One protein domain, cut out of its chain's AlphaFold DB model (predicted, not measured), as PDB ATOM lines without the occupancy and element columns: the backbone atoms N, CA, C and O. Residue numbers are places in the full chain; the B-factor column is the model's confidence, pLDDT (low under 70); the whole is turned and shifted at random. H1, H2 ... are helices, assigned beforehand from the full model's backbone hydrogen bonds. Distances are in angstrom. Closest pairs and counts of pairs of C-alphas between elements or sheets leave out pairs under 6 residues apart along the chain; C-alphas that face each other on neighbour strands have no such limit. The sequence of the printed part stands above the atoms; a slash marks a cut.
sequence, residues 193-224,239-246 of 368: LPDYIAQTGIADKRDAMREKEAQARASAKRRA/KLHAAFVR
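This is residues 193 to 224 and 239 to 246 of the 368 residues of the protein "Splicing factor 3b subunit 2" of Lichtheimia corymbifera JMRC:FSU:9682 (UniProt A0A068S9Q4). One straight helix, H2, makes the bare middle of a rod, with short helices at its two ends: H3 turns off steeply at one end, and H1 and H4 lie together beyond the other. Few contacts join these parts, and most of H2, residues 204 to 212, stands free. The printed part has 40 residues with four named helices, in the order H1, H2, H3, H4, and no named strand; the class is all helix. It is extended, with a radius of gyration of the C-alphas of 14.5 A and spans of 44 by 15 by 10 A.

Find C-alpha 202 at (-37.509, -48.646, 7.302); from there H2, residues 202 to 215, runs 19.9 A to C-alpha 215 at (-28.212, -37.220, 20.665). Next look at H3, residues 218 to 224, 9.8 A long. Before H2 comes H1, residues 195 to 198, 4.9 A long. H4, residues 239 to 245, runs 10.0 A and ends at C-alpha 245 at (-48.047, -57.973, -2.051).

Start from H2: it is close to H3 but not clearly touching, and the closest C-alphas, those of Glu 213 and Lys 221, are 7.6 A apart. Their lines stand at a steep tilt of 52 degrees, opposite ways. At the other end, H1 and H2 meet only through their link. H1 and H4 only just touch, with 3 pairs of C-alphas within 8 A; the closest are those of Tyr 196 and Ala 243, 5.8 A apart. H4 is apart from H2 and from H3. In H2, H3 and H4 every O i to N i+4 pair is within hydrogen-bond range; H1 is too short for such a pair.

Look for the two C-alphas farthest apart, those of Ser 219 and Arg 246, at 43.9 A. Residues 225 to 238 are not printed, and C-alphas 224 and 239 are 28.6 A apart across the cut. The links H1 to H2 and H2 to H3 are tight. The mean pLDDT of the printed part is 89.2, and no printed residue is under 70.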
ATOM      1  N   LEU A 193     -35.068 -58.143  10.378       90.00
ATOM      2  CA  LEU A 193     -36.216 -58.036   9.488       90.00
ATOM      3  C   LEU A 193     -35.996 -58.957   8.283       90.00
ATOM      4  O   LEU A 193     -34.873 -59.014   7.788       90.00
ATOM      5  N   PRO A 194     -37.045 -59.633   7.784       89.50
ATOM      6  CA  PRO A 194     -36.969 -60.330   6.509       89.50
ATOM      7  C   PRO A 194     -36.504 -59.395   5.389       89.50
ATOM      8  O   PRO A 194     -36.894 -58.223   5.364       89.50
ATOM      9  N   ASP A 195     -35.729 -59.923   4.444       88.06
ATOM     10  CA  ASP A 195     -35.028 -59.131   3.426       88.06
ATOM     11  C   ASP A 195     -35.952 -58.189   2.644       88.06
ATOM     12  O   ASP A 195     -35.626 -57.022   2.438       88.06
ATOM     13  N   TYR A 196     -37.149 -58.650   2.275       87.38
ATOM     14  CA  TYR A 196     -38.128 -57.847   1.530       87.38
ATOM     15  C   TYR A 196     -38.673 -56.649   2.334       87.38
ATOM     16  O   TYR A 196     -39.031 -55.629   1.749       87.38
ATOM     17  N   ILE A 197     -38.699 -56.730   3.670       89.00
ATOM     18  CA  ILE A 197     -39.053 -55.602   4.550       89.00
ATOM     19  C   ILE A 197     -37.822 -54.736   4.817       89.00
ATOM     20  O   ILE A 197     -37.926 -53.512   4.858       89.00
ATOM     21  N   ALA A 198     -36.646 -55.342   4.982       89.56
ATOM     22  CA  ALA A 198     -35.402 -54.599   5.164       89.56
ATOM     23  C   ALA A 198     -35.119 -53.676   3.961       89.56
ATOM     24  O   ALA A 198     -34.771 -52.508   4.147       89.56
ATOM     25  N   GLN A 199     -35.396 -54.145   2.740       87.94
ATOM     26  CA  GLN A 199     -35.263 -53.382   1.493       87.94
ATOM     27  C   GLN A 199     -36.135 -52.118   1.423       87.94
ATOM     28  O   GLN A 199     -35.832 -51.213   0.645       87.94
ATOM     29  N   THR A 200     -37.187 -51.986   2.241       89.75
ATOM     30  CA  THR A 200     -37.969 -50.738   2.286       89.75
ATOM     31  C   THR A 200     -37.200 -49.589   2.951       89.75
ATOM     32  O   THR A 200     -37.688 -48.455   2.967       89.75
ATOM     33  N   GLY A 201     -36.026 -49.862   3.542       89.38
ATOM     34  CA  GLY A 201     -35.184 -48.885   4.238       89.38
ATOM     35  C   GLY A 201     -35.801 -48.370   5.543       89.38
ATOM     36  O   GLY A 201     -35.414 -47.319   6.055       89.38
ATOM     37  N   ILE A 202     -36.814 -49.066   6.077       90.06
ATOM     38  CA  ILE A 202     -37.509 -48.646   7.302       90.06
ATOM     39  C   ILE A 202     -36.638 -48.842   8.549       90.06
ATOM     40  O   ILE A 202     -36.760 -48.062   9.494       90.06
ATOM     41  N   ALA A 203     -35.769 -49.860   8.548       91.00
ATOM     42  CA  ALA A 203     -34.831 -50.132   9.635       91.00
ATOM     43  C   ALA A 203     -33.869 -48.950   9.815       91.00
ATOM     44  O   ALA A 203     -33.882 -48.306  10.863       91.00
ATOM     45  N   ASP A 204     -33.179 -48.567   8.740       90.62
ATOM     46  CA  ASP A 204     -32.206 -47.471   8.736       90.62
ATOM     47  C   ASP A 204     -32.842 -46.134   9.124       90.62
ATOM     48  O   ASP A 204     -32.303 -45.383   9.939       90.62
ATOM     49  N   LYS A 205     -34.043 -45.840   8.601       89.31
ATOM     50  CA  LYS A 205     -34.793 -44.626   8.967       89.31
ATOM     51  C   LYS A 205     -35.132 -44.589  10.457       89.31
ATOM     52  O   LYS A 205     -35.047 -43.527  11.078       89.31
ATOM     53  N   ARG A 206     -35.525 -45.726  11.039       90.75
ATOM     54  CA  ARG A 206     -35.829 -45.829  12.473       90.75
ATOM     55  C   ARG A 206     -34.582 -45.722  13.333       90.75
ATOM     56  O   ARG A 206     -34.643 -45.068  14.371       90.75
ATOM     57  N   ASP A 207     -33.480 -46.320  12.910       91.19
ATOM     58  CA  ASP A 207     -32.228 -46.288  13.658       91.19
ATOM     59  C   ASP A 207     -31.602 -44.890  13.629       91.19
ATOM     60  O   ASP A 207     -31.293 -44.350  14.691       91.19
ATOM     61  N   ALA A 208     -31.587 -44.218  12.473       91.69
ATOM     62  CA  ALA A 208     -31.172 -42.817  12.364       91.69
ATOM     63  C   ALA A 208     -32.051 -41.875  13.208       91.69
ATOM     64  O   ALA A 208     -31.577 -40.871  13.744       91.69
ATOM     65  N   MET A 209     -33.349 -42.172  13.341       88.56
ATOM     66  CA  MET A 209     -34.251 -41.397  14.195       88.56
ATOM     67  C   MET A 209     -33.973 -41.649  15.679       88.56
ATOM     68  O   MET A 209     -33.863 -40.691  16.444       88.56
ATOM     69  N   ARG A 210     -33.782 -42.913  16.074       90.50
ATOM     70  CA  ARG A 210     -33.422 -43.291  17.446       90.50
ATOM     71  C   ARG A 210     -32.091 -42.667  17.861       90.50
ATOM     72  O   ARG A 210     -31.979 -42.170  18.977       90.50
ATOM     73  N   GLU A 211     -31.117 -42.632  16.957       92.44
ATOM     74  CA  GLU A 211     -29.825 -41.987  17.180       92.44
ATOM     75  C   GLU A 211     -29.965 -40.465  17.321       92.44
ATOM     76  O   GLU A 211     -29.465 -39.888  18.287       92.44
ATOM     77  N   LYS A 212     -30.734 -39.808  16.441       89.75
ATOM     78  CA  LYS A 212     -31.034 -38.369  16.566       89.75
ATOM     79  C   LYS A 212     -31.764 -38.035  17.867       89.75
ATOM     80  O   LYS A 212     -31.501 -36.991  18.458       89.75
ATOM     81  N   GLU A 213     -32.679 -38.887  18.325       88.62
ATOM     82  CA  GLU A 213     -33.366 -38.705  19.608       88.62
ATOM     83  C   GLU A 213     -32.458 -38.957  20.813       88.62
ATOM     84  O   GLU A 213     -32.614 -38.279  21.828       88.62
ATOM     85  N   ALA A 214     -31.507 -39.886  20.701       91.06
ATOM     86  CA  ALA A 214     -30.502 -40.139  21.728       91.06
ATOM     87  C   ALA A 214     -29.492 -38.984  21.841       91.06
ATOM     88  O   ALA A 214     -29.115 -38.604  22.947       91.06
ATOM     89  N   GLN A 215     -29.100 -38.388  20.712       91.56
ATOM     90  CA  GLN A 215     -28.212 -37.220  20.665       91.56
ATOM     91  C   GLN A 215     -28.934 -35.908  21.030       91.56
ATOM     92  O   GLN A 215     -28.299 -34.921  21.415       91.56
ATOM     93  N   ALA A 216     -30.265 -35.859  20.928       89.38
ATOM     94  CA  ALA A 216     -31.035 -34.661  21.233       89.38
ATOM     95  C   ALA A 216     -31.027 -34.337  22.737       89.38
ATOM     96  O   ALA A 216     -31.449 -35.119  23.589       89.38
ATOM     97  N   ARG A 217     -30.643 -33.100  23.074       91.19
ATOM     98  CA  ARG A 217     -30.689 -32.586  24.453       91.19
ATOM     99  C   ARG A 217     -32.120 -32.611  25.010       91.19
ATOM    100  O   ARG A 217     -33.079 -32.312  24.297       91.19
ATOM    101  N   ALA A 218     -32.273 -32.831  26.319       88.75
ATOM    102  CA  ALA A 218     -33.578 -32.877  26.998       88.75
ATOM    103  C   ALA A 218     -34.483 -31.651  26.721       88.75
ATOM    104  O   ALA A 218     -35.699 -31.791  26.591       88.75
ATOM    105  N   SER A 219     -33.897 -30.457  26.551       89.06
ATOM    106  CA  SER A 219     -34.625 -29.239  26.155       89.06
ATOM    107  C   SER A 219     -35.213 -29.330  24.737       89.06
ATOM    108  O   SER A 219     -36.374 -28.982  24.518       89.06
ATOM    109  N   ALA A 220     -34.453 -29.879  23.783       86.44
ATOM    110  CA  ALA A 220     -34.922 -30.121  22.419       86.44
ATOM    111  C   ALA A 220     -36.039 -31.173  22.393       86.44
ATOM    112  O   ALA A 220     -37.040 -30.983  21.702       86.44
ATOM    113  N   LYS A 221     -35.934 -32.223  23.222       88.56
ATOM    114  CA  LYS A 221     -37.003 -33.215  23.405       88.56
ATOM    115  C   LYS A 221     -38.278 -32.581  23.976       88.56
ATOM    116  O   LYS A 221     -39.364 -32.850  23.473       88.56
ATOM    117  N   ARG A 222     -38.166 -31.682  24.963       87.00
ATOM    118  CA  ARG A 222     -39.315 -30.943  25.525       87.00
ATOM    119  C   ARG A 222     -39.987 -30.041  24.484       87.00
ATOM    120  O   ARG A 222     -41.209 -30.040  24.394       87.00
ATOM    121  N   ARG A 223     -39.211 -29.332  23.656       89.12
ATOM    122  CA  ARG A 223     -39.745 -28.496  22.564       89.12
ATOM    123  C   ARG A 223     -40.421 -29.324  21.467       89.12
ATOM    124  O   ARG A 223     -41.474 -28.928  20.984       89.12
ATOM    125  N   ALA A 224     -39.853 -30.478  21.116       85.06
ATOM    126  CA  ALA A 224     -40.431 -31.394  20.131       85.06
ATOM    127  C   ALA A 224     -41.749 -32.042  20.596       85.06
ATOM    128  O   ALA A 224     -42.551 -32.419  19.750       85.06
ATOM    129  N   LYS A 239     -43.880 -48.557  -2.292       90.25
ATOM    130  CA  LYS A 239     -42.799 -49.454  -1.855       90.25
ATOM    131  C   LYS A 239     -43.260 -50.407  -0.760       90.25
ATOM    132  O   LYS A 239     -42.919 -51.584  -0.809       90.25
ATOM    133  N   LEU A 240     -44.056 -49.926   0.195       89.25
ATOM    134  CA  LEU A 240     -44.641 -50.780   1.234       89.25
ATOM    135  C   LEU A 240     -45.625 -51.788   0.635       89.25
ATOM    136  O   LEU A 240     -45.544 -52.976   0.929       89.25
ATOM    137  N   HIS A 241     -46.512 -51.334  -0.249       90.62
ATOM    138  CA  HIS A 241     -47.462 -52.203  -0.933       90.62
ATOM    139  C   HIS A 241     -46.743 -53.289  -1.748       90.62
ATOM    140  O   HIS A 241     -47.069 -54.469  -1.639       90.62
ATOM    141  N   ALA A 242     -45.708 -52.920  -2.509       89.44
ATOM    142  CA  ALA A 242     -44.890 -53.883  -3.237       89.44
ATOM    143  C   ALA A 242     -44.200 -54.887  -2.296       89.44
ATOM    144  O   ALA A 242     -44.212 -56.079  -2.589       89.44
ATOM    145  N   ALA A 243     -43.662 -54.438  -1.157       88.19
ATOM    146  CA  ALA A 243     -42.996 -55.302  -0.182       88.19
ATOM    147  C   ALA A 243     -43.906 -56.415   0.365       88.19
ATOM    148  O   ALA A 243     -43.448 -57.542   0.529       88.19
ATOM    149  N   PHE A 244     -45.185 -56.121   0.621       87.44
ATOM    150  CA  PHE A 244     -46.132 -57.099   1.173       87.44
ATOM    151  C   PHE A 244     -46.873 -57.925   0.118       87.44
ATOM    152  O   PHE A 244     -47.205 -59.076   0.383       87.44
ATOM    153  N   VAL A 245     -47.165 -57.345  -1.050       87.62
ATOM    154  CA  VAL A 245     -48.047 -57.973  -2.051       87.62
ATOM    155  C   VAL A 245     -47.261 -58.621  -3.187       87.62
ATOM    156  O   VAL A 245     -47.649 -59.674  -3.687       87.62
ATOM    157  N   ARG A 246     -46.154 -58.008  -3.619       84.50
ATOM    158  CA  ARG A 246     -45.395 -58.466  -4.792       84.50
ATOM    159  C   ARG A 246     -44.363 -59.532  -4.438       84.50
ATOM    160  O   ARG A 246     -44.114 -60.420  -5.250       84.50
TER     161      ARG A 246